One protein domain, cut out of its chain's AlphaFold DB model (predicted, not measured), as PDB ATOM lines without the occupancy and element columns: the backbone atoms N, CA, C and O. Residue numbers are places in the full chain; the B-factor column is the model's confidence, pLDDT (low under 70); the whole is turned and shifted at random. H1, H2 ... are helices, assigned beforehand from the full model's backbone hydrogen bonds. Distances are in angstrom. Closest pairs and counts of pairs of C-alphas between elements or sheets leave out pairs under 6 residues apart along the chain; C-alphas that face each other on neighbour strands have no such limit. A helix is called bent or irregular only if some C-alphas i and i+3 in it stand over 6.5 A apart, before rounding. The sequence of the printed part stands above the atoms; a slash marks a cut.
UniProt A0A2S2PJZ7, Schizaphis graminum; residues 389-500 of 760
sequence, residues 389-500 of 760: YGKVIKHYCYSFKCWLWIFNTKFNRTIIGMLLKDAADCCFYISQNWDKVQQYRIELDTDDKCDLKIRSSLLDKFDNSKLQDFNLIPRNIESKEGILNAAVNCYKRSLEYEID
ATOM      1  N   TYR A 389      11.902 -28.056 -25.057       95.19
ATOM      2  CA  TYR A 389      11.505 -28.203 -26.463       95.19
ATOM      3  C   TYR A 389      10.116 -28.832 -26.671       95.19
ATOM      4  O   TYR A 389       9.489 -28.562 -27.697       95.19
ATOM      5  N   GLY A 390       9.604 -29.616 -25.713       93.94
ATOM      6  CA  GLY A 390       8.246 -30.167 -25.797       93.94
ATOM      7  C   GLY A 390       7.187 -29.063 -25.741       93.94
ATOM      8  O   GLY A 390       6.297 -29.010 -26.593       93.94
ATOM      9  N   LYS A 391       7.362 -28.098 -24.824       92.88
ATOM     10  CA  LYS A 391       6.501 -26.908 -24.740       92.88
ATOM     11  C   LYS A 391       6.588 -26.049 -26.003       92.88
ATOM     12  O   LYS A 391       5.578 -25.522 -26.460       92.88
ATOM     13  N   VAL A 392       7.773 -25.929 -26.606       94.50
ATOM     14  CA  VAL A 392       7.952 -25.145 -27.841       94.50
ATOM     15  C   VAL A 392       7.115 -25.712 -28.992       94.50
ATOM     16  O   VAL A 392       6.346 -24.976 -29.610       94.50
ATOM     17  N   ILE A 393       7.195 -27.028 -29.242       92.69
ATOM     18  CA  ILE A 393       6.382 -27.694 -30.277       92.69
ATOM     19  C   ILE A 393       4.889 -27.509 -29.999       92.69
ATOM     20  O   ILE A 393       4.124 -27.192 -30.913       92.69
ATOM     21  N   LYS A 394       4.473 -27.654 -28.736       91.25
ATOM     22  CA  LYS A 394       3.089 -27.429 -28.312       91.25
ATOM     23  C   LYS A 394       2.604 -26.016 -28.671       91.25
ATOM     24  O   LYS A 394       1.558 -25.872 -29.307       91.25
ATOM     25  N   HIS A 395       3.360 -24.973 -28.332       91.50
ATOM     26  CA  HIS A 395       2.964 -23.593 -28.632       91.50
ATOM     27  C   HIS A 395       2.979 -23.279 -30.132       91.50
ATOM     28  O   HIS A 395       2.055 -22.620 -30.613       91.50
ATOM     29  N   TYR A 396       3.934 -23.810 -30.905       90.56
ATOM     30  CA  TYR A 396       3.884 -23.693 -32.365       90.56
ATOM     31  C   TYR A 396       2.668 -24.404 -32.962       90.56
ATOM     32  O   TYR A 396       2.029 -23.849 -33.852       90.56
ATOM     33  N   CYS A 397       2.268 -25.566 -32.432       88.31
ATOM     34  CA  CYS A 397       1.029 -26.234 -32.831       88.31
ATOM     35  C   CYS A 397      -0.210 -25.351 -32.607       88.31
ATOM     36  O   CYS A 397      -1.066 -25.262 -33.492       88.31
ATOM     37  N   TYR A 398      -0.332 -24.690 -31.451       88.00
ATOM     38  CA  TYR A 398      -1.466 -23.795 -31.198       88.00
ATOM     39  C   TYR A 398      -1.413 -22.529 -32.047       88.00
ATOM     40  O   TYR A 398      -2.429 -22.173 -32.641       88.00
ATOM     41  N   SER A 399      -0.241 -21.907 -32.188       89.19
ATOM     42  CA  SER A 399      -0.045 -20.762 -33.084       89.19
ATOM     43  C   SER A 399      -0.454 -21.106 -34.520       89.19
ATOM     44  O   SER A 399      -1.208 -20.367 -35.153       89.19
ATOM     45  N   PHE A 400      -0.068 -22.289 -35.008       87.00
ATOM     46  CA  PHE A 400      -0.453 -22.777 -36.329       87.00
ATOM     47  C   PHE A 400      -1.972 -22.935 -36.466       87.00
ATOM     48  O   PHE A 400      -2.554 -22.476 -37.448       87.00
ATOM     49  N   LYS A 401      -2.647 -23.541 -35.478       85.06
ATOM     50  CA  LYS A 401      -4.116 -23.679 -35.481       85.06
ATOM     51  C   LYS A 401      -4.821 -22.321 -35.465       85.06
ATOM     52  O   LYS A 401      -5.781 -22.129 -36.210       85.06
ATOM     53  N   CYS A 402      -4.346 -21.376 -34.657       87.00
ATOM     54  CA  CYS A 402      -4.876 -20.015 -34.628       87.00
ATOM     55  C   CYS A 402      -4.706 -19.326 -35.995       87.00
ATOM     56  O   CYS A 402      -5.654 -18.728 -36.502       87.00
ATOM     57  N   TRP A 403      -3.551 -19.486 -36.647       84.06
ATOM     58  CA  TRP A 403      -3.314 -18.961 -37.995       84.06
ATOM     59  C   TRP A 403      -4.192 -19.599 -39.070       84.06
ATOM     60  O   TRP A 403      -4.746 -18.881 -39.905       84.06
ATOM     61  N   LEU A 404      -4.367 -20.922 -39.036       80.25
ATOM     62  CA  LEU A 404      -5.289 -21.619 -39.934       80.25
ATOM     63  C   LEU A 404      -6.714 -21.076 -39.803       80.25
ATOM     64  O   LEU A 404      -7.421 -20.970 -40.804       80.25
ATOM     65  N   TRP A 405      -7.127 -20.717 -38.583       80.88
ATOM     66  CA  TRP A 405      -8.455 -20.168 -38.330       80.88
ATOM     67  C   TRP A 405      -8.601 -18.763 -38.931       80.88
ATOM     68  O   TRP A 405      -9.574 -18.487 -39.633       80.88
ATOM     69  N   ILE A 406      -7.606 -17.892 -38.714       77.94
ATOM     70  CA  ILE A 406      -7.592 -16.514 -39.234       77.94
ATOM     71  C   ILE A 406      -7.655 -16.502 -40.768       77.94
ATOM     72  O   ILE A 406      -8.381 -15.704 -41.361       77.94
ATOM     73  N   PHE A 407      -6.902 -17.383 -41.430       66.69
ATOM     74  CA  PHE A 407      -6.687 -17.336 -42.876       66.69
ATOM     75  C   PHE A 407      -7.738 -18.056 -43.729       66.69
ATOM     76  O   PHE A 407      -7.466 -18.391 -44.885       66.69
ATOM     77  N   ASN A 408      -8.976 -18.190 -43.249       61.06
ATOM     78  CA  ASN A 408     -10.089 -18.689 -44.066       61.06
ATOM     79  C   ASN A 408     -10.375 -17.861 -45.346       61.06
ATOM     80  O   ASN A 408     -11.205 -18.277 -46.149       61.06
ATOM     81  N   THR A 409      -9.670 -16.742 -45.583       50.03
ATOM     82  CA  THR A 409      -9.862 -15.854 -46.744       50.03
ATOM     83  C   THR A 409      -8.601 -15.532 -47.576       50.03
ATOM     84  O   THR A 409      -8.758 -15.219 -48.755       50.03
ATOM     85  N   LYS A 410      -7.359 -15.647 -47.057       53.84
ATOM     86  CA  LYS A 410      -6.090 -15.483 -47.823       53.84
ATOM     87  C   LYS A 410      -4.922 -16.241 -47.171       53.84
ATOM     88  O   LYS A 410      -4.377 -15.788 -46.180       53.84
ATOM     89  N   PHE A 411      -4.503 -17.371 -47.732       61.44
ATOM     90  CA  PHE A 411      -3.440 -18.228 -47.185       61.44
ATOM     91  C   PHE A 411      -2.043 -17.567 -47.278       61.44
ATOM     92  O   PHE A 411      -1.491 -17.460 -48.374       61.44
ATOM     93  N   ASN A 412      -1.453 -17.125 -46.156       72.94
ATOM     94  CA  ASN A 412      -0.096 -16.559 -46.143       72.94
ATOM     95  C   ASN A 412       0.966 -17.662 -45.983       72.94
ATOM     96  O   ASN A 412       1.300 -18.080 -44.873       72.94
ATOM     97  N   ARG A 413       1.502 -18.117 -47.120       81.62
ATOM     98  CA  ARG A 413       2.527 -19.172 -47.191       81.62
ATOM     99  C   ARG A 413       3.799 -18.827 -46.420       81.62
ATOM    100  O   ARG A 413       4.391 -19.724 -45.834       81.62
ATOM    101  N   THR A 414       4.189 -17.555 -46.370       83.19
ATOM    102  CA  THR A 414       5.427 -17.119 -45.710       83.19
ATOM    103  C   THR A 414       5.381 -17.383 -44.206       83.19
ATOM    104  O   THR A 414       6.296 -17.990 -43.662       83.19
ATOM    105  N   ILE A 415       4.278 -17.027 -43.538       83.56
ATOM    106  CA  ILE A 415       4.117 -17.244 -42.088       83.56
ATOM    107  C   ILE A 415       4.105 -18.740 -41.757       83.56
ATOM    108  O   ILE A 415       4.749 -19.179 -40.808       83.56
ATOM    109  N   ILE A 416       3.406 -19.538 -42.566       84.56
ATOM    110  CA  ILE A 416       3.377 -20.997 -42.411       84.56
ATOM    111  C   ILE A 416       4.776 -21.589 -42.620       84.56
ATOM    112  O   ILE A 416       5.201 -22.445 -41.847       84.56
ATOM    113  N   GLY A 417       5.511 -21.107 -43.623       88.75
ATOM    114  CA  GLY A 417       6.893 -21.503 -43.880       88.75
ATOM    115  C   GLY A 417       7.813 -21.221 -42.692       88.75
ATOM    116  O   GLY A 417       8.604 -22.093 -42.332       88.75
ATOM    117  N   MET A 418       7.665 -20.062 -42.042       88.88
ATOM    118  CA  MET A 418       8.416 -19.710 -40.831       88.88
ATOM    119  C   MET A 418       8.073 -20.629 -39.652       88.88
ATOM    120  O   MET A 418       8.973 -21.212 -39.062       88.88
ATOM    121  N   LEU A 419       6.786 -20.857 -39.363       89.31
ATOM    122  CA  LEU A 419       6.375 -21.760 -38.275       89.31
ATOM    123  C   LEU A 419       6.865 -23.198 -38.490       89.31
ATOM    124  O   LEU A 419       7.263 -23.870 -37.542       89.31
ATOM    125  N   LEU A 420       6.849 -23.682 -39.736       92.69
ATOM    126  CA  LEU A 420       7.380 -25.004 -40.073       92.69
ATOM    127  C   LEU A 420       8.902 -25.062 -39.921       92.69
ATOM    128  O   LEU A 420       9.412 -26.078 -39.453       92.69
ATOM    129  N   LYS A 421       9.625 -23.996 -40.286       94.00
ATOM    130  CA  LYS A 421      11.073 -23.883 -40.050       94.00
ATOM    131  C   LYS A 421      11.378 -23.962 -38.555       94.00
ATOM    132  O   LYS A 421      12.171 -24.808 -38.156       94.00
ATOM    133  N   ASP A 422      10.688 -23.175 -37.738       92.19
ATOM    134  CA  ASP A 422      10.920 -23.138 -36.292       92.19
ATOM    135  C   ASP A 422      10.556 -24.474 -35.617       92.19
ATOM    136  O   ASP A 422      11.280 -24.979 -34.754       92.19
ATOM    137  N   ALA A 423       9.461 -25.113 -36.050       93.94
ATOM    138  CA  ALA A 423       9.095 -26.451 -35.591       93.94
ATOM    139  C   ALA A 423      10.153 -27.501 -35.977       93.94
ATOM    140  O   ALA A 423      10.468 -28.383 -35.172       93.94
ATOM    141  N   ALA A 424      10.730 -27.406 -37.180       95.44
ATOM    142  CA  ALA A 424      11.799 -28.291 -37.633       95.44
ATOM    143  C   ALA A 424      13.094 -28.096 -36.831       95.44
ATOM    144  O   ALA A 424      13.688 -29.095 -36.414       95.44
ATOM    145  N   ASP A 425      13.485 -26.847 -36.550       94.50
ATOM    146  CA  ASP A 425      14.618 -26.517 -35.675       94.50
ATOM    147  C   ASP A 425      14.439 -27.196 -34.303       94.50
ATOM    148  O   ASP A 425      15.335 -27.884 -33.809       94.50
ATOM    149  N   CYS A 426      13.241 -27.092 -33.715       95.19
ATOM    150  CA  CYS A 426      12.917 -27.722 -32.431       95.19
ATOM    151  C   CYS A 426      13.006 -29.249 -32.476       95.19
ATOM    152  O   CYS A 426      13.592 -29.865 -31.582       95.19
ATOM    153  N   CYS A 427      12.470 -29.871 -33.528       95.94
ATOM    154  CA  CYS A 427      12.587 -31.312 -33.740       95.94
ATOM    155  C   CYS A 427      14.061 -31.741 -33.833       95.94
ATOM    156  O   CYS A 427      14.468 -32.747 -33.244       95.94
ATOM    157  N   PHE A 428      14.890 -30.952 -34.520       94.81
ATOM    158  CA  PHE A 428      16.318 -31.215 -34.610       94.81
ATOM    159  C   PHE A 428      17.010 -31.093 -33.243       94.81
ATOM    160  O   PHE A 428      17.754 -32.003 -32.869       94.81
ATOM    161  N   TYR A 429      16.706 -30.071 -32.436       95.12
ATOM    162  CA  TYR A 429      17.251 -29.941 -31.076       95.12
ATOM    163  C   TYR A 429      16.839 -31.086 -30.139       95.12
ATOM    164  O   TYR A 429      17.675 -31.575 -29.372       95.12
ATOM    165  N   ILE A 430      15.595 -31.572 -30.233       95.50
ATOM    166  CA  ILE A 430      15.140 -32.769 -29.502       95.50
ATOM    167  C   ILE A 430      15.987 -33.983 -29.890       95.50
ATOM    168  O   ILE A 430      16.428 -34.734 -29.021       95.50
ATOM    169  N   SER A 431      16.267 -34.162 -31.184       94.69
ATOM    170  CA  SER A 431      17.080 -35.286 -31.664       94.69
ATOM    171  C   SER A 431      18.534 -35.243 -31.168       94.69
ATOM    172  O   SER A 431      19.153 -36.293 -30.990       94.69
ATOM    173  N   GLN A 432      19.084 -34.049 -30.929       92.38
ATOM    174  CA  GLN A 432      20.438 -33.876 -30.394       92.38
ATOM    175  C   GLN A 432      20.511 -34.165 -28.891       92.38
ATOM    176  O   GLN A 432      21.513 -34.699 -28.430       92.38
ATOM    177  N   ASN A 433      19.439 -33.869 -28.151       94.50
ATOM    178  CA  ASN A 433      19.347 -34.032 -26.696       94.50
ATOM    179  C   ASN A 433      18.392 -35.179 -26.332       94.50
ATOM    180  O   ASN A 433      17.466 -35.020 -25.531       94.50
ATOM    181  N   TRP A 434      18.574 -36.329 -26.988       94.56
ATOM    182  CA  TRP A 434      17.661 -37.471 -26.870       94.56
ATOM    183  C   TRP A 434      17.645 -38.100 -25.465       94.56
ATOM    184  O   TRP A 434      16.690 -38.779 -25.101       94.56
ATOM    185  N   ASP A 435      18.662 -37.832 -24.642       95.56
ATOM    186  CA  ASP A 435      18.730 -38.196 -23.223       95.56
ATOM    187  C   ASP A 435      17.562 -37.622 -22.401       95.56
ATOM    188  O   ASP A 435      17.098 -38.256 -21.455       95.56
ATOM    189  N   LYS A 436      17.017 -36.468 -22.809       95.69
ATOM    190  CA  LYS A 436      15.892 -35.791 -22.141       95.69
ATOM    191  C   LYS A 436      14.539 -36.042 -22.806       95.69
ATOM    192  O   LYS A 436      13.565 -35.358 -22.503       95.69
ATOM    193  N   VAL A 437      14.432 -37.037 -23.691       95.50
ATOM    194  CA  VAL A 437      13.209 -37.279 -24.476       95.50
ATOM    195  C   VAL A 437      11.951 -37.465 -23.618       95.50
ATOM    196  O   VAL A 437      10.881 -37.002 -24.005       95.50
ATOM    197  N   GLN A 438      12.063 -38.083 -22.436       95.81
ATOM    198  CA  GLN A 438      10.915 -38.267 -21.538       95.81
ATOM    199  C   GLN A 438      10.389 -36.941 -20.983       95.81
ATOM    200  O   GLN A 438       9.180 -36.750 -20.909       95.81
ATOM    201  N   GLN A 439      11.284 -36.001 -20.668       95.19
ATOM    202  CA  GLN A 439      10.895 -34.651 -20.267       95.19
ATOM    203  C   GLN A 439      10.113 -33.970 -21.397       95.19
ATOM    204  O   GLN A 439       9.026 -33.452 -21.161       95.19
ATOM    205  N   TYR A 440      10.619 -34.026 -22.633       96.00
ATOM    206  CA  TYR A 440       9.958 -33.391 -23.777       96.00
ATOM    207  C   TYR A 440       8.603 -34.023 -24.117       96.00
ATOM    208  O   TYR A 440       7.706 -33.312 -24.558       96.00
ATOM    209  N   ARG A 441       8.433 -35.337 -23.902       95.56
ATOM    210  CA  ARG A 441       7.133 -36.018 -24.044       95.56
ATOM    211  C   ARG A 441       6.114 -35.469 -23.054       95.56
ATOM    212  O   ARG A 441       5.056 -35.021 -23.469       95.56
ATOM    213  N   ILE A 442       6.479 -35.429 -21.770       94.38
ATOM    214  CA  ILE A 442       5.608 -34.896 -20.717       94.38
ATOM    215  C   ILE A 442       5.246 -33.442 -21.024       94.38
ATOM    216  O   ILE A 442       4.074 -33.097 -21.007       94.38
ATOM    217  N   GLU A 443       6.226 -32.604 -21.371       93.75
ATOM    218  CA  GLU A 443       5.996 -31.198 -21.726       93.75
ATOM    219  C   GLU A 443       5.027 -31.008 -22.907       93.75
ATOM    220  O   GLU A 443       4.256 -30.047 -22.910       93.75
ATOM    221  N   LEU A 444       5.082 -31.890 -23.912       91.25
ATOM    222  CA  LEU A 444       4.200 -31.857 -25.081       91.25
ATOM    223  C   LEU A 444       2.776 -32.324 -24.740       91.25
ATOM    224  O   LEU A 444       1.816 -31.755 -25.257       91.25
ATOM    225  N   ASP A 445       2.651 -33.323 -23.862       88.25
ATOM    226  CA  ASP A 445       1.377 -33.942 -23.483       88.25
ATOM    227  C   ASP A 445       0.630 -33.161 -22.382       88.25
ATOM    228  O   ASP A 445      -0.596 -33.240 -22.283       88.25
ATOM    229  N   THR A 446       1.337 -32.407 -21.535       86.31
ATOM    230  CA  THR A 446       0.716 -31.621 -20.457       86.31
ATOM    231  C   THR A 446      -0.048 -30.426 -21.015       86.31
ATOM    232  O   THR A 446       0.567 -29.510 -21.558       86.31
ATOM    233  N   ASP A 447      -1.371 -30.390 -20.839       75.56
ATOM    234  CA  ASP A 447      -2.217 -29.233 -21.162       75.56
ATOM    235  C   ASP A 447      -2.029 -28.105 -20.126       75.56
ATOM    236  O   ASP A 447      -1.989 -28.351 -18.921       75.56
ATOM    237  N   ASP A 448      -1.958 -26.852 -20.591       79.44
ATOM    238  CA  ASP A 448      -1.922 -25.682 -19.704       79.44
ATOM    239  C   ASP A 448      -3.364 -25.178 -19.529       79.44
ATOM    240  O   ASP A 448      -4.110 -25.067 -20.508       79.44
ATOM    241  N   LYS A 449      -3.781 -24.851 -18.294       78.88
ATOM    242  CA  LYS A 449      -5.162 -24.404 -17.998       78.88
ATOM    243  C   LYS A 449      -5.602 -23.219 -18.871       78.88
ATOM    244  O   LYS A 449      -6.770 -23.143 -19.257       78.88
ATOM    245  N   CYS A 450      -4.680 -22.306 -19.188       79.06
ATOM    246  CA  CYS A 450      -4.945 -21.118 -20.003       79.06
ATOM    247  C   CYS A 450      -5.344 -21.447 -21.452       79.06
ATOM    248  O   CYS A 450      -6.101 -20.690 -22.059       79.06
ATOM    249  N   ASP A 451      -4.919 -22.598 -21.976       79.00
ATOM    250  CA  ASP A 451      -5.099 -22.963 -23.384       79.00
ATOM    251  C   ASP A 451      -6.420 -23.704 -23.630       79.00
ATOM    252  O   ASP A 451      -6.887 -23.778 -24.768       79.00
ATOM    253  N   LEU A 452      -7.066 -24.220 -22.573       82.19
ATOM    254  CA  LEU A 452      -8.266 -25.062 -22.668       82.19
ATOM    255  C   LEU A 452      -9.394 -24.413 -23.481       82.19
ATOM    256  O   LEU A 452      -9.952 -25.052 -24.374       82.19
ATOM    257  N   LYS A 453      -9.697 -23.135 -23.213       83.75
ATOM    258  CA  LYS A 453     -10.785 -22.399 -23.887       83.75
ATOM    259  C   LYS A 453     -10.479 -22.124 -25.363       83.75
ATOM    260  O   LYS A 453     -11.366 -22.237 -26.208       83.75
ATOM    261  N   ILE A 454      -9.220 -21.809 -25.677       86.62
ATOM    262  CA  ILE A 454      -8.747 -21.596 -27.055       86.62
ATOM    263  C   ILE A 454      -8.753 -22.930 -27.813       86.62
ATOM    264  O   ILE A 454      -9.159 -23.008 -28.968       86.62
ATOM    265  N   ARG A 455      -8.347 -24.021 -27.159       79.44
ATOM    266  CA  ARG A 455      -8.366 -25.359 -27.750       79.44
ATOM    267  C   ARG A 455      -9.789 -25.802 -28.076       79.44
ATOM    268  O   ARG A 455     -10.017 -26.266 -29.190       79.44
ATOM    269  N   SER A 456     -10.734 -25.643 -27.148       81.19
ATOM    270  CA  SER A 456     -12.136 -26.011 -27.381       81.19
ATOM    271  C   SER A 456     -12.769 -25.218 -28.521       81.19
ATOM    272  O   SER A 456     -13.554 -25.776 -29.276       81.19
ATOM    273  N   SER A 457     -12.403 -23.943 -28.704       79.88
ATOM    274  CA  SER A 457     -12.950 -23.123 -29.793       79.88
ATOM    275  C   SER A 457     -12.384 -23.470 -31.173       79.88
ATOM    276  O   SER A 457     -12.992 -23.104 -32.185       79.88
ATOM    277  N   LEU A 458     -11.225 -24.136 -31.207       77.31
ATOM    278  CA  LEU A 458     -10.524 -24.592 -32.408       77.31
ATOM    279  C   LEU A 458     -10.864 -26.043 -32.796       77.31
ATOM    280  O   LEU A 458     -10.545 -26.434 -33.919       77.31
ATOM    281  N   LEU A 459     -11.477 -26.843 -31.909       66.06
ATOM    282  CA  LEU A 459     -11.977 -28.174 -32.271       66.06
ATOM    283  C   LEU A 459     -13.040 -28.050 -33.386       66.06
ATOM    284  O   LEU A 459     -13.838 -27.115 -33.392       66.06
ATOM    285  N   ASP A 460     -13.010 -28.983 -34.343       55.75
ATOM    286  CA  ASP A 460     -14.032 -29.202 -35.385       55.75
ATOM    287  C   ASP A 460     -14.191 -28.141 -36.498       55.75
ATOM    288  O   ASP A 460     -15.146 -28.199 -37.269       55.75
ATOM    289  N   LYS A 461     -13.249 -27.196 -36.656       62.03
ATOM    290  CA  LYS A 461     -13.382 -26.068 -37.616       62.03
ATOM    291  C   LYS A 461     -12.492 -26.104 -38.868       62.03
ATOM    292  O   LYS A 461     -12.442 -25.110 -39.593       62.03
ATOM    293  N   PHE A 462     -11.772 -27.194 -39.140       62.22
ATOM    294  CA  PHE A 462     -10.783 -27.235 -40.229       62.22
ATOM    295  C   PHE A 462     -11.086 -28.300 -41.288       62.22
ATOM    296  O   PHE A 462     -11.223 -29.476 -40.965       62.22
ATOM    297  N   ASP A 463     -11.092 -27.896 -42.563       58.75
ATOM    298  CA  ASP A 463     -11.118 -28.820 -43.702       58.75
ATOM    299  C   ASP A 463      -9.826 -29.651 -43.775       58.75
ATOM    300  O   ASP A 463      -8.720 -29.126 -43.599       58.75
ATOM    301  N   ASN A 464      -9.943 -30.929 -44.153       55.22
ATOM    302  CA  ASN A 464      -8.809 -31.855 -44.294       55.22
ATOM    303  C   ASN A 464      -7.688 -31.339 -45.221       55.22
ATOM    304  O   ASN A 464      -6.521 -31.658 -45.003       55.22
ATOM    305  N   SER A 465      -8.007 -30.520 -46.231       55.19
ATOM    306  CA  SER A 465      -7.021 -29.962 -47.171       55.19
ATOM    307  C   SER A 465      -6.116 -28.888 -46.552       55.19
ATOM    308  O   SER A 465      -4.960 -28.766 -46.950       55.19
ATOM    309  N   LYS A 466      -6.594 -28.140 -45.546       60.69
ATOM    310  CA  LYS A 466      -5.820 -27.100 -44.836       60.69
ATOM    311  C   LYS A 466      -4.952 -27.671 -43.708       60.69
ATOM    312  O   LYS A 466      -4.026 -27.012 -43.243       60.69
ATOM    313  N   LEU A 467      -5.229 -28.905 -43.286       71.75
ATOM    314  CA  LEU A 467      -4.496 -29.614 -42.235       71.75
ATOM    315  C   LEU A 467      -3.204 -30.280 -42.732       71.75
ATOM    316  O   LEU A 467      -2.423 -30.742 -41.904       71.75
ATOM    317  N   GLN A 468      -2.955 -30.339 -44.046       79.62
ATOM    318  CA  GLN A 468      -1.806 -31.067 -44.595       79.62
ATOM    319  C   GLN A 468      -0.468 -30.560 -44.035       79.62
ATOM    320  O   GLN A 468       0.348 -31.373 -43.611       79.62
ATOM    321  N   ASP A 469      -0.274 -29.240 -43.979       85.44
ATOM    322  CA  ASP A 469       0.956 -28.633 -43.453       85.44
ATOM    323  C   ASP A 469       1.048 -28.762 -41.928       85.44
ATOM    324  O   ASP A 469       2.111 -29.057 -41.388       85.44
ATOM    325  N   PHE A 470      -0.084 -28.613 -41.231       85.31
ATOM    326  CA  PHE A 470      -0.159 -28.800 -39.780       85.31
ATOM    327  C   PHE A 470       0.226 -30.226 -39.367       85.31
ATOM    328  O   PHE A 470       0.917 -30.422 -38.373       85.31
ATOM    329  N   ASN A 471      -0.181 -31.225 -40.152       87.50
ATOM    330  CA  ASN A 471       0.110 -32.634 -39.891       87.50
ATOM    331  C   ASN A 471       1.594 -32.997 -40.054       87.50
ATOM    332  O   ASN A 471       1.971 -34.117 -39.717       87.50
ATOM    333  N   LEU A 472       2.431 -32.085 -40.561       90.81
ATOM    334  CA  LEU A 472       3.881 -32.276 -40.607       90.81
ATOM    335  C   LEU A 472       4.531 -32.060 -39.234       90.81
ATOM    336  O   LEU A 472       5.564 -32.666 -38.956       90.81
ATOM    337  N   ILE A 473       3.932 -31.218 -38.385       91.38
ATOM    338  CA  ILE A 473       4.426 -30.953 -37.032       91.38
ATOM    339  C   ILE A 473       4.078 -32.164 -36.149       91.38
ATOM    340  O   ILE A 473       2.918 -32.592 -36.125       91.38
ATOM    341  N   PRO A 474       5.052 -32.748 -35.427       91.19
ATOM    342  CA  PRO A 474       4.812 -33.953 -34.647       91.19
ATOM    343  C   PRO A 474       3.869 -33.669 -33.476       91.19
ATOM    344  O   PRO A 474       4.019 -32.685 -32.754       91.19
ATOM    345  N   ARG A 475       2.903 -34.569 -33.273       87.69
ATOM    346  CA  ARG A 475       1.960 -34.517 -32.142       87.69
ATOM    347  C   ARG A 475       2.430 -35.326 -30.939       87.69
ATOM    348  O   ARG A 475       1.915 -35.138 -29.849       87.69
ATOM    349  N   ASN A 476       3.378 -36.229 -31.153       91.19
ATOM    350  CA  ASN A 476       3.992 -37.067 -30.140       91.19
ATOM    351  C   ASN A 476       5.467 -37.312 -30.503       91.19
ATOM    352  O   ASN A 476       5.900 -37.080 -31.635       91.19
ATOM    353  N   ILE A 477       6.257 -37.771 -29.531       93.25
ATOM    354  CA  ILE A 477       7.688 -38.047 -29.712       93.25
ATOM    355  C   ILE A 477       7.926 -39.551 -29.575       93.25
ATOM    356  O   ILE A 477       8.373 -40.016 -28.534       93.25
ATOM    357  N   GLU A 478       7.618 -40.347 -30.597       91.56
ATOM    358  CA  GLU A 478       7.717 -41.818 -30.510       91.56
ATOM    359  C   GLU A 478       9.155 -42.334 -30.621       91.56
ATOM    360  O   GLU A 478       9.617 -43.109 -29.781       91.56
ATOM    361  N   SER A 479       9.880 -41.879 -31.642       93.88
ATOM    362  CA  SER A 479      11.237 -42.324 -31.950       93.88
ATOM    363  C   SER A 479      12.086 -41.177 -32.488       93.88
ATOM    364  O   SER A 479      11.575 -40.181 -33.010       93.88
ATOM    365  N   LYS A 480      13.408 -41.320 -32.362       93.44
ATOM    366  CA  LYS A 480      14.371 -40.318 -32.833       93.44
ATOM    367  C   LYS A 480      14.305 -40.159 -34.346       93.44
ATOM    368  O   LYS A 480      14.320 -39.043 -34.856       93.44
ATOM    369  N   GLU A 481      14.149 -41.280 -35.046       91.75
ATOM    370  CA  GLU A 481      13.895 -41.335 -36.484       91.75
ATOM    371  C   GLU A 481      12.593 -40.613 -36.861       91.75
ATOM    372  O   GLU A 481      12.586 -39.827 -37.805       91.75
ATOM    373  N   GLY A 482      11.507 -40.829 -36.111       93.50
ATOM    374  CA  GLY A 482      10.224 -40.163 -36.343       93.50
ATOM    375  C   GLY A 482      10.335 -38.640 -36.259       93.50
ATOM    376  O   GLY A 482       9.898 -37.938 -37.170       93.50
ATOM    377  N   ILE A 483      11.005 -38.127 -35.221       95.50
ATOM    378  CA  ILE A 483      11.231 -36.686 -35.043       95.50
ATOM    379  C   ILE A 483      12.155 -36.096 -36.108       95.50
ATOM    380  O   ILE A 483      11.867 -35.025 -36.641       95.50
ATOM    381  N   LEU A 484      13.237 -36.788 -36.468       95.62
ATOM    382  CA  LEU A 484      14.119 -36.339 -37.547       95.62
ATOM    383  C   LEU A 484      13.384 -36.298 -38.897       95.62
ATOM    384  O   LEU A 484      13.551 -35.348 -39.658       95.62
ATOM    385  N   ASN A 485      12.533 -37.285 -39.191       94.69
ATOM    386  CA  ASN A 485      11.710 -37.286 -40.400       94.69
ATOM    387  C   ASN A 485      10.659 -36.163 -40.391       94.69
ATOM    388  O   ASN A 485      10.446 -35.532 -41.428       94.69
ATOM    389  N   ALA A 486      10.047 -35.868 -39.239       95.81
ATOM    390  CA  ALA A 486       9.157 -34.717 -39.090       95.81
ATOM    391  C   ALA A 486       9.896 -33.403 -39.399       95.81
ATOM    392  O   ALA A 486       9.429 -32.617 -40.224       95.81
ATOM    393  N   ALA A 487      11.110 -33.226 -38.863       96.69
ATOM    394  CA  ALA A 487      11.962 -32.074 -39.161       96.69
ATOM    395  C   ALA A 487      12.266 -31.939 -40.667       96.69
ATOM    396  O   ALA A 487      12.114 -30.859 -41.240       96.69
ATOM    397  N   VAL A 488      12.625 -33.042 -41.344       96.44
ATOM    398  CA  VAL A 488      12.841 -33.056 -42.806       96.44
ATOM    399  C   VAL A 488      11.597 -32.588 -43.556       96.44
ATOM    400  O   VAL A 488      11.709 -31.794 -44.492       96.44
ATOM    401  N   ASN A 489      10.423 -33.095 -43.187       95.75
ATOM    402  CA  ASN A 489       9.178 -32.767 -43.871       95.75
ATOM    403  C   ASN A 489       8.799 -31.294 -43.669       95.75
ATOM    404  O   ASN A 489       8.476 -30.613 -44.643       95.75
ATOM    405  N   CYS A 490       8.923 -30.787 -42.443       95.62
ATOM    406  CA  CYS A 490       8.698 -29.384 -42.117       95.62
ATOM    407  C   CYS A 490       9.656 -28.452 -42.878       95.62
ATOM    408  O   CYS A 490       9.190 -27.522 -43.536       95.62
ATOM    409  N   TYR A 491      10.967 -28.723 -42.903       96.62
ATOM    410  CA  TYR A 491      11.904 -27.899 -43.678       96.62
ATOM    411  C   TYR A 491      11.681 -27.979 -45.184       96.62
ATOM    412  O   TYR A 491      11.804 -26.965 -45.865       96.62
ATOM    413  N   LYS A 492      11.367 -29.159 -45.734       95.12
ATOM    414  CA  LYS A 492      11.036 -29.276 -47.163       95.12
ATOM    415  C   LYS A 492       9.850 -28.394 -47.515       95.12
ATOM    416  O   LYS A 492       9.904 -27.686 -48.513       95.12
ATOM    417  N   ARG A 493       8.813 -28.417 -46.679       93.44
ATOM    418  CA  ARG A 493       7.620 -27.612 -46.901       93.44
ATOM    419  C   ARG A 493       7.883 -26.120 -46.707       93.44
ATOM    420  O   ARG A 493       7.422 -25.319 -47.510       93.44
ATOM    421  N   SER A 494       8.690 -25.755 -45.714       93.81
ATOM    422  CA  SER A 494       9.180 -24.385 -45.532       93.81
ATOM    423  C   SER A 494       9.948 -23.889 -46.767       93.81
ATOM    424  O   SER A 494       9.655 -22.820 -47.294       93.81
ATOM    425  N   LEU A 495      10.835 -24.719 -47.326       93.88
ATOM    426  CA  LEU A 495      11.618 -24.407 -48.526       93.88
ATOM    427  C   LEU A 495      10.747 -24.171 -49.773       93.88
ATOM    428  O   LEU A 495      11.121 -23.377 -50.633       93.88
ATOM    429  N   GLU A 496       9.606 -24.855 -49.889       92.25
ATOM    430  CA  GLU A 496       8.636 -24.639 -50.976       92.25
ATOM    431  C   GLU A 496       7.924 -23.282 -50.877       92.25
ATOM    432  O   GLU A 496       7.472 -22.750 -51.891       92.25
ATOM    433  N   TYR A 497       7.799 -22.741 -49.665       90.94
ATOM    434  CA  TYR A 497       7.144 -21.459 -49.392       90.94
ATOM    435  C   TYR A 497       8.106 -20.283 -49.343       90.94
ATOM    436  O   TYR A 497       7.667 -19.142 -49.489       90.94
ATOM    437  N   GLU A 498       9.395 -20.558 -49.185       92.25
ATOM    438  CA  GLU A 498      10.417 -19.532 -49.183       92.25
ATOM    439  C   GLU A 498      10.576 -18.911 -50.578       92.25
ATOM    440  O   GLU A 498      10.587 -19.592 -51.612       92.25
ATOM    441  N   ILE A 499      10.720 -17.592 -50.614       89.88
ATOM    442  CA  ILE A 499      10.944 -16.824 -51.840       89.88
ATOM    443  C   ILE A 499      12.401 -16.369 -51.879       89.88
ATOM    444  O   ILE A 499      13.036 -16.507 -52.931       89.88
ATOM    445  N   ASP A 500      12.937 -15.927 -50.738       91.19
ATOM    446  CA  ASP A 500      14.291 -15.400 -50.619       91.19
ATOM    447  C   ASP A 500      15.358 -16.484 -50.846       91.19
ATOM    448  O   ASP A 500      15.280 -17.605 -50.338       91.19
TER     449      ASP A 500
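What this domain is: This is residues 389 to 500 of the 760 residues of a protein of Schizaphis graminum (UniProt A0A2S2PJZ7). Two long helices, H1 and H2, form a hairpin, and H5 packs alongside H2, so that the three make a bent slab; H3 packs across the start of H1, and H4 sits on the side of H1 away from H2. The long link from H4 to H5 runs back over one face of the hairpin. The printed part has 112 residues with five named helices, H1 to H5 in chain order, and no named strand, an all helix class. It is compact, with a radius of gyration of the C-alphas of 14.0 A, and only just flat, spanning 43 by 38 by 21 A.

How they stand to each other: H1, residues 389 to 406, touches H2, residues 413 to 432, at a shallow tilt of 14 degrees, opposite ways, a helical hairpin; the closest C-alphas, of Ile 393 and Ala 423, are 6.1 A apart. With residues 389 to 394 alone, H1 touches H3, residues 434 to 445, at a steep tilt of 41 degrees, the closest C-alphas being Gly 390 and Tyr 440, 4.2 A. H2 and H3 only just touch, only at the corner, with 3 pairs of C-alphas within 8 A. H1 touches H4, residues 449 to 458, with residues 398 to 405 alone, C-alphas 401 and 458 being closest at 7.2 A. H2 touches H5, residues 480 to 497, at a shallow tilt of 23 degrees, opposite ways; the closest C-alphas, of Gly 417 and Ser 494, are 4.0 A apart. H1 and H5 are apart. Every O i to N i+4 pair is within hydrogen-bond range in H1, H2 and H5, against 6 of 8 in H3 and 4 of 6 in H4.

Where its parts are: H1 begins at C-alpha 389 (11.505, -28.203, -26.463) and is 25.8 A long, H2 28.6 A. H3 and H4 are irregular: C-alphas 435 and 438 are 8.0 A apart, 450 and 453 7.1 A. H5, 26.1 A, ends at C-alpha 497 (7.144, -21.459, -49.392).

The domain as a whole: The C-alphas farthest apart, of Thr 409 and Asp 435, are 43.2 A apart. The printed part has no cut, and the link from H4 to H5 is long, at 21 residues. Residues 407 to 411 and 459 to 466 of this model have pLDDT under 70.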